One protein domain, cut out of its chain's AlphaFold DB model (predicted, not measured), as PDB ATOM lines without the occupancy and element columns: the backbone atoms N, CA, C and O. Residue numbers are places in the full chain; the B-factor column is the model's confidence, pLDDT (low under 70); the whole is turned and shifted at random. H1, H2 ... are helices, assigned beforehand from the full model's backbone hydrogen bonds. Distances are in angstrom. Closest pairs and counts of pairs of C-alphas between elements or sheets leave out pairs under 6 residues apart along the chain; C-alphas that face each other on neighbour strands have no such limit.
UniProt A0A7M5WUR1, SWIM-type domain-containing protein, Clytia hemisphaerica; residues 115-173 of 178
ATOM      1  N   VAL A 115     148.826 203.619 216.941       83.81
ATOM      2  CA  VAL A 115     149.779 202.709 217.594       83.81
ATOM      3  C   VAL A 115     150.159 203.183 219.001       83.81
ATOM      4  O   VAL A 115     150.235 202.359 219.913       83.81
ATOM      5  N   ALA A 116     150.377 204.487 219.200       83.38
ATOM      6  CA  ALA A 116     150.664 205.047 220.521       83.38
ATOM      7  C   ALA A 116     149.484 204.834 221.484       83.38
ATOM      8  O   ALA A 116     149.695 204.374 222.605       83.38
ATOM      9  N   ALA A 117     148.252 205.051 221.009       83.94
ATOM     10  CA  ALA A 117     147.035 204.792 221.781       83.94
ATOM     11  C   ALA A 117     146.856 203.297 222.121       83.94
ATOM     12  O   ALA A 117     146.575 202.932 223.259       83.94
ATOM     13  N   ILE A 118     147.097 202.383 221.176       86.75
ATOM     14  CA  ILE A 118     147.045 200.935 221.464       86.75
ATOM     15  C   ILE A 118     148.045 200.566 222.576       86.75
ATOM     16  O   ILE A 118     147.716 199.824 223.502       86.75
ATOM     17  N   ARG A 119     149.258 201.127 222.523       86.19
ATOM     18  CA  ARG A 119     150.327 200.901 223.512       86.19
ATOM     19  C   ARG A 119     150.113 201.604 224.859       86.19
ATOM     20  O   ARG A 119     150.865 201.331 225.802       86.19
ATOM     21  N   SER A 120     149.143 202.513 224.976       85.06
ATOM     22  CA  SER A 120     148.752 203.098 226.265       85.06
ATOM     23  C   SER A 120     147.710 202.254 226.996       85.06
ATOM     24  O   SER A 120     147.697 202.267 228.223       85.06
ATOM     25  N   HIS A 121     146.879 201.496 226.272       85.00
ATOM     26  CA  HIS A 121     145.802 200.685 226.856       85.00
ATOM     27  C   HIS A 121     146.146 199.203 227.041       85.00
ATOM     28  O   HIS A 121     145.479 198.514 227.812       85.00
ATOM     29  N   LEU A 122     147.172 198.698 226.354       87.00
ATOM     30  CA  LEU A 122     147.577 197.293 226.400       87.00
ATOM     31  C   LEU A 122     148.985 197.119 226.981       87.00
ATOM     32  O   LEU A 122     149.813 198.030 226.948       87.00
ATOM     33  N   THR A 123     149.277 195.912 227.472       86.06
ATOM     34  CA  THR A 123     150.661 195.486 227.745       86.06
ATOM     35  C   THR A 123     151.463 195.472 226.442       86.06
ATOM     36  O   THR A 123     150.871 195.260 225.381       86.06
ATOM     37  N   SER A 124     152.795 195.641 226.490       85.38
ATOM     38  CA  SER A 124     153.621 195.610 225.266       85.38
ATOM     39  C   SER A 124     153.383 194.331 224.458       85.38
ATOM     40  O   SER A 124     153.133 194.383 223.256       85.38
ATOM     41  N   TYR A 125     153.288 193.193 225.156       86.56
ATOM     42  CA  TYR A 125     152.952 191.899 224.564       86.56
ATOM     43  C   TYR A 125     151.653 191.927 223.744       86.56
ATOM     44  O   TYR A 125     151.656 191.557 222.572       86.56
ATOM     45  N   ALA A 126     150.533 192.362 224.332       90.44
ATOM     46  CA  ALA A 126     149.254 192.390 223.621       90.44
ATOM     47  C   ALA A 126     149.232 193.475 222.530       90.44
ATOM     48  O   ALA A 126     148.689 193.247 221.448       90.44
ATOM     49  N   ALA A 127     149.857 194.627 222.792       90.06
ATOM     50  CA  ALA A 127     149.952 195.728 221.843       90.06
ATOM     51  C   ALA A 127     150.676 195.317 220.558       90.06
ATOM     52  O   ALA A 127     150.215 195.675 219.477       90.06
ATOM     53  N   ASP A 128     151.758 194.542 220.650       90.56
ATOM     54  CA  ASP A 128     152.511 194.094 219.479       90.56
ATOM     55  C   ASP A 128     151.658 193.222 218.547       90.56
ATOM     56  O   ASP A 128     151.671 193.435 217.333       90.56
ATOM     57  N   PHE A 129     150.841 192.312 219.089       93.56
ATOM     58  CA  PHE A 129     149.898 191.531 218.281       93.56
ATOM     59  C   PHE A 129     148.844 192.411 217.609       93.56
ATOM     60  O   PHE A 129     148.590 192.268 216.414       93.56
ATOM     61  N   VAL A 130     148.242 193.345 218.350       93.06
ATOM     62  CA  VAL A 130     147.213 194.239 217.798       93.06
ATOM     63  C   VAL A 130     147.799 195.155 216.720       93.06
ATOM     64  O   VAL A 130     147.180 195.354 215.678       93.06
ATOM     65  N   CYS A 131     149.016 195.666 216.920       91.44
ATOM     66  CA  CYS A 131     149.710 196.486 215.928       91.44
ATOM     67  C   CYS A 131     150.037 195.690 214.654       91.44
ATOM     68  O   CYS A 131     149.900 196.221 213.553       91.44
ATOM     69  N   GLN A 132     150.423 194.415 214.781       92.81
ATOM     70  CA  GLN A 132     150.625 193.527 213.631       92.81
ATOM     71  C   GLN A 132     149.320 193.275 212.865       92.81
ATOM     72  O   GLN A 132     149.309 193.352 211.635       92.81
ATOM     73  N   GLU A 133     148.214 193.018 213.569       93.81
ATOM     74  CA  GLU A 133     146.893 192.868 212.946       93.81
ATOM     75  C   GLU A 133     146.460 194.152 212.229       93.81
ATOM     76  O   GLU A 133     145.975 194.085 211.100       93.81
ATOM     77  N   LEU A 134     146.690 195.319 212.840       92.00
ATOM     78  CA  LEU A 134     146.381 196.622 212.252       92.00
ATOM     79  C   LEU A 134     147.190 196.874 210.969       92.00
ATOM     80  O   LEU A 134     146.632 197.285 209.953       92.00
ATOM     81  N   ALA A 135     148.490 196.569 210.975       91.44
ATOM     82  CA  ALA A 135     149.344 196.707 209.794       91.44
ATOM     83  C   ALA A 135     148.929 195.770 208.642       91.44
ATOM     84  O   ALA A 135     149.184 196.061 207.472       91.44
ATOM     85  N   ALA A 136     148.276 194.648 208.957       92.75
ATOM     86  CA  ALA A 136     147.827 193.665 207.977       92.75
ATOM     87  C   ALA A 136     146.440 193.956 207.371       92.75
ATOM     88  O   ALA A 136     146.015 193.228 206.467       92.75
ATOM     89  N   VAL A 137     145.734 195.004 207.820       91.12
ATOM     90  CA  VAL A 137     144.371 195.337 207.353       91.12
ATOM     91  C   VAL A 137     144.316 195.538 205.838       91.12
ATOM     92  O   VAL A 137     143.422 195.007 205.189       91.12
ATOM     93  N   SER A 138     145.312 196.205 205.249       87.69
ATOM     94  CA  SER A 138     145.367 196.477 203.801       87.69
ATOM     95  C   SER A 138     145.410 195.222 202.922       87.69
ATOM     96  O   SER A 138     145.052 195.281 201.749       87.69
ATOM     97  N   LYS A 139     145.837 194.082 203.478       88.81
ATOM     98  CA  LYS A 139     145.931 192.784 202.787       88.81
ATOM     99  C   LYS A 139     144.799 191.828 203.174       88.81
ATOM    100  O   LYS A 139     144.853 190.646 202.842       88.81
ATOM    101  N   THR A 140     143.821 192.304 203.938       88.75
ATOM    102  CA  THR A 140     142.762 191.474 204.510       88.75
ATOM    103  C   THR A 140     141.543 191.449 203.596       88.75
ATOM    104  O   THR A 140     141.126 192.475 203.067       88.75
ATOM    105  N   VAL A 141     140.948 190.268 203.436       85.44
ATOM    106  CA  VAL A 141     139.672 190.091 202.733       85.44
ATOM    107  C   VAL A 141     138.527 190.200 203.736       85.44
ATOM    108  O   VAL A 141     138.656 189.773 204.885       85.44
ATOM    109  N   VAL A 142     137.400 190.762 203.300       77.50
ATOM    110  CA  VAL A 142     136.186 190.838 204.116       77.50
ATOM    111  C   VAL A 142     135.748 189.430 204.519       77.50
ATOM    112  O   VAL A 142     135.622 188.529 203.691       77.50
ATOM    113  N   ARG A 143     135.511 189.259 205.816       81.56
ATOM    114  CA  ARG A 143     134.968 188.048 206.429       81.56
ATOM    115  C   ARG A 143     133.688 188.429 207.171       81.56
ATOM    116  O   ARG A 143     133.494 189.601 207.484       81.56
ATOM    117  N   ASN A 144     132.832 187.454 207.474       78.62
ATOM    118  CA  ASN A 144     131.683 187.670 208.354       78.62
ATOM    119  C   ASN A 144     132.170 187.982 209.782       78.62
ATOM    120  O   ASN A 144     132.323 187.090 210.615       78.62
ATOM    121  N   SER A 145     132.452 189.256 210.045       86.62
ATOM    122  CA  SER A 145     132.822 189.815 211.345       86.62
ATOM    123  C   SER A 145     131.953 191.021 211.672       86.62
ATOM    124  O   SER A 145     131.517 191.753 210.783       86.62
ATOM    125  N   THR A 146     131.712 191.235 212.962       88.88
ATOM    126  CA  THR A 146     131.088 192.456 213.478       88.88
ATOM    127  C   THR A 146     132.166 193.462 213.889       88.88
ATOM    128  O   THR A 146     133.364 193.184 213.824       88.88
ATOM    129  N   ASN A 147     131.745 194.628 214.379       87.31
ATOM    130  CA  ASN A 147     132.652 195.663 214.888       87.31
ATOM    131  C   ASN A 147     133.378 195.270 216.189       87.31
ATOM    132  O   ASN A 147     134.248 196.012 216.640       87.31
ATOM    133  N   THR A 148     133.020 194.138 216.805       88.88
ATOM    134  CA  THR A 148     133.562 193.685 218.100       88.88
ATOM    135  C   THR A 148     133.890 192.192 218.150       88.88
ATOM    136  O   THR A 148     134.579 191.756 219.070       88.88
ATOM    137  N   SER A 149     133.434 191.393 217.182       90.31
ATOM    138  CA  SER A 149     133.583 189.939 217.202       90.31
ATOM    139  C   SER A 149     133.920 189.379 215.825       90.31
ATOM    140  O   SER A 149     133.453 189.860 214.792       90.31
ATOM    141  N   CYS A 150     134.743 188.335 215.808       91.00
ATOM    142  CA  CYS A 150     135.124 187.621 214.598       91.00
ATOM    143  C   CYS A 150     135.330 186.132 214.891       91.00
ATOM    144  O   CYS A 150     135.844 185.752 215.938       91.00
ATOM    145  N   ASP A 151     134.988 185.272 213.939       89.88
ATOM    146  CA  ASP A 151     135.196 183.825 214.016       89.88
ATOM    147  C   ASP A 151     136.611 183.389 213.575       89.88
ATOM    148  O   ASP A 151     136.900 182.197 213.481       89.88
ATOM    149  N   CYS A 152     137.508 184.334 213.274       88.88
ATOM    150  CA  CYS A 152     138.866 183.998 212.871       88.88
ATOM    151  C   CYS A 152     139.686 183.431 214.040       88.88
ATOM    152  O   CYS A 152     139.518 183.822 215.197       88.88
ATOM    153  N   CYS A 153     140.641 182.558 213.707       87.75
ATOM    154  CA  CYS A 153     141.515 181.892 214.675       87.75
ATOM    155  C   CYS A 153     142.216 182.889 215.611       87.75
ATOM    156  O   CYS A 153     142.208 182.692 216.817       87.75
ATOM    157  N   PHE A 154     142.727 184.011 215.086       91.62
ATOM    158  CA  PHE A 154     143.376 185.031 215.915       91.62
ATOM    159  C   PHE A 154     142.444 185.585 217.002       91.62
ATOM    160  O   PHE A 154     142.818 185.604 218.171       91.62
ATOM    161  N   HIS A 155     141.227 186.016 216.645       92.38
ATOM    162  CA  HIS A 155     140.292 186.592 217.616       92.38
ATOM    163  C   HIS A 155     139.813 185.548 218.627       92.38
ATOM    164  O   HIS A 155     139.715 185.841 219.815       92.38
ATOM    165  N   GLN A 156     139.549 184.322 218.172       90.56
ATOM    166  CA  GLN A 156     139.152 183.230 219.057       90.56
ATOM    167  C   GLN A 156     140.266 182.884 220.059       90.56
ATOM    168  O   GLN A 156     139.990 182.776 221.252       90.56
ATOM    169  N   SER A 157     141.517 182.804 219.593       90.88
ATOM    170  CA  SER A 157     142.687 182.461 220.407       90.88
ATOM    171  C   SER A 157     143.129 183.578 221.348       90.88
ATOM    172  O   SER A 157     143.324 183.337 222.536       90.88
ATOM    173  N   MET A 158     143.327 184.792 220.832       92.38
ATOM    174  CA  MET A 158     143.895 185.904 221.602       92.38
ATOM    175  C   MET A 158     142.842 186.707 222.357       92.38
ATOM    176  O   MET A 158     143.194 187.417 223.294       92.38
ATOM    177  N   ARG A 159     141.568 186.646 221.938       92.12
ATOM    178  CA  ARG A 159     140.493 187.543 222.412       92.12
ATOM    179  C   ARG A 159     140.813 189.029 222.225       92.12
ATOM    180  O   ARG A 159     140.270 189.883 222.916       92.12
ATOM    181  N   LEU A 160     141.677 189.330 221.260       92.75
ATOM    182  CA  LEU A 160     142.065 190.681 220.870       92.75
ATOM    183  C   LEU A 160     141.373 191.080 219.555       92.75
ATOM    184  O   LEU A 160     140.943 190.204 218.787       92.75
ATOM    185  N   PRO A 161     141.263 192.389 219.262       92.50
ATOM    186  CA  PRO A 161     140.828 192.864 217.955       92.50
ATOM    187  C   PRO A 161     141.720 192.298 216.845       92.50
ATOM    188  O   PRO A 161     142.944 192.375 216.916       92.50
ATOM    189  N   CYS A 162     141.098 191.705 215.828       93.69
ATOM    190  CA  CYS A 162     141.792 191.157 214.665       93.69
ATOM    191  C   CYS A 162     141.693 192.106 213.469       93.69
ATOM    192  O   CYS A 162     140.824 192.981 213.421       93.69
ATOM    193  N   ARG A 163     142.506 191.858 212.442       93.81
ATOM    194  CA  ARG A 163     142.488 192.602 211.173       93.81
ATOM    195  C   ARG A 163     141.107 192.676 210.506       93.81
ATOM    196  O   ARG A 163     140.791 193.684 209.886       93.81
ATOM    197  N   HIS A 164     140.262 191.651 210.669       94.06
ATOM    198  CA  HIS A 164     138.896 191.652 210.128       94.06
ATOM    199  C   HIS A 164     137.989 192.642 210.867       94.06
ATOM    200  O   HIS A 164     137.245 193.370 210.225       94.06
ATOM    201  N   ILE A 165     138.095 192.720 212.200       93.50
ATOM    202  CA  ILE A 165     137.338 193.692 213.006       93.50
ATOM    203  C   ILE A 165     137.751 195.114 212.614       93.50
ATOM    204  O   ILE A 165     136.893 195.967 212.400       93.50
ATOM    205  N   PHE A 166     139.053 195.362 212.450       92.62
ATOM    206  CA  PHE A 166     139.548 196.660 211.992       92.62
ATOM    207  C   PHE A 166     139.059 197.026 210.592       92.62
ATOM    208  O   PHE A 166     138.638 198.161 210.378       92.62
ATOM    209  N   LEU A 167     139.049 196.070 209.659       92.31
ATOM    210  CA  LEU A 167     138.488 196.280 208.327       92.31
ATOM    211  C   LEU A 167     136.992 196.625 208.395       92.31
ATOM    212  O   LEU A 167     136.580 197.619 207.804       92.31
ATOM    213  N   THR A 168     136.190 195.863 209.150       92.00
ATOM    214  CA  THR A 168     134.749 196.129 209.310       92.00
ATOM    215  C   THR A 168     134.499 197.526 209.884       92.00
ATOM    216  O   THR A 168     133.679 198.268 209.346       92.00
ATOM    217  N   ARG A 169     135.246 197.928 210.920       91.44
ATOM    218  CA  ARG A 169     135.130 199.269 211.519       91.44
ATOM    219  C   ARG A 169     135.523 200.374 210.538       91.44
ATOM    220  O   ARG A 169     134.802 201.361 210.429       91.44
ATOM    221  N   SER A 170     136.600 200.176 209.775       89.69
ATOM    222  CA  SER A 170     137.032 201.124 208.742       89.69
ATOM    223  C   SER A 170     135.983 201.301 207.645       89.69
ATOM    224  O   SER A 170     135.771 202.424 207.194       89.69
ATOM    225  N   LEU A 171     135.321 200.222 207.215       89.56
ATOM    226  CA  LEU A 171     134.251 200.281 206.212       89.56
ATOM    227  C   LEU A 171     132.989 200.969 206.750       89.56
ATOM    228  O   LEU A 171     132.282 201.626 205.994       89.56
ATOM    229  N   ALA A 172     132.724 200.845 208.052       88.94
ATOM    230  CA  ALA A 172     131.607 201.498 208.729       88.94
ATOM    231  C   ALA A 172     131.886 202.965 209.123       88.94
ATOM    232  O   ALA A 172     131.013 203.610 209.700       88.94
ATOM    233  N   GLY A 173     133.089 203.491 208.854       86.38
ATOM    234  CA  GLY A 173     133.489 204.841 209.268       86.38
ATOM    235  C   GLY A 173     133.611 205.012 210.788       86.38
ATOM    236  O   GLY A 173     133.523 206.129 211.290       86.38
TER     237      GLY A 173
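This is residues 115 to 173 of the 178 residues of the protein "SWIM-type domain-containing protein" of Clytia hemisphaerica (UniProt A0A7M5WUR1). H2, the longest helix, has the short helix H1 folded back on it as a helical hairpin, while H4 begins by its other end and makes a corner with it. A long loop, residues 136 to 152, curves round H4 to H3, a short helix set to one side, near H2 and H4. The printed part has 59 residues with four named helices, in the order H1, H2, H3, H4, and no named strand; the class is all helix. The whole is compact, with a radius of gyration of the C-alphas of 10.9 A, and spans 29 by 24 by 18 A.

Find C-alpha 124 at (153.621, 195.610, 225.266); from there H2, residues 124 to 135, runs 16.1 A to C-alpha 135 at (149.344, 196.707, 209.794). Before it comes H1, residues 115 to 121, 10.3 A long. Farther on, look for H3, residues 153 to 158, 8.4 A long, and H4, residues 163 to 171, which runs 12.3 A to C-alpha 171 at (134.251, 200.281, 206.212).

Start at H2, which touches H1 with residues 127 to 131 alone; the closest C-alphas, those of Arg 119 and Ala 127, are 5.4 A apart. This hairpin runs opposite ways at a steep tilt of 38 degrees, only just more than shallow. At residues 133 to 134 alone, H2 only just touches H4, with 3 pairs of C-alphas within 8 A and only at their ends; the closest C-alphas, those of Glu 133 and Arg 163, are 4.8 A apart. They run the same way at a steep tilt of 54 degrees. H3 touches no helix but is near H2 and H4, each with 5 pairs of C-alphas within 10 A. H1 is apart from H3 and H4. In H1, H3 and H4 every O i to N i+4 pair is within hydrogen-bond range; in H2, 7 of 8 are.

Look at Ser 120 and Asn 144 for the two C-alphas farthest apart, 29.2 A. The printed part has no cut. The link from H2 to H3 is long, with 17 residues; those from H1 to H2 and from H3 to H4 are tight. The mean pLDDT of the printed part is 89.2, and no printed residue is under 70.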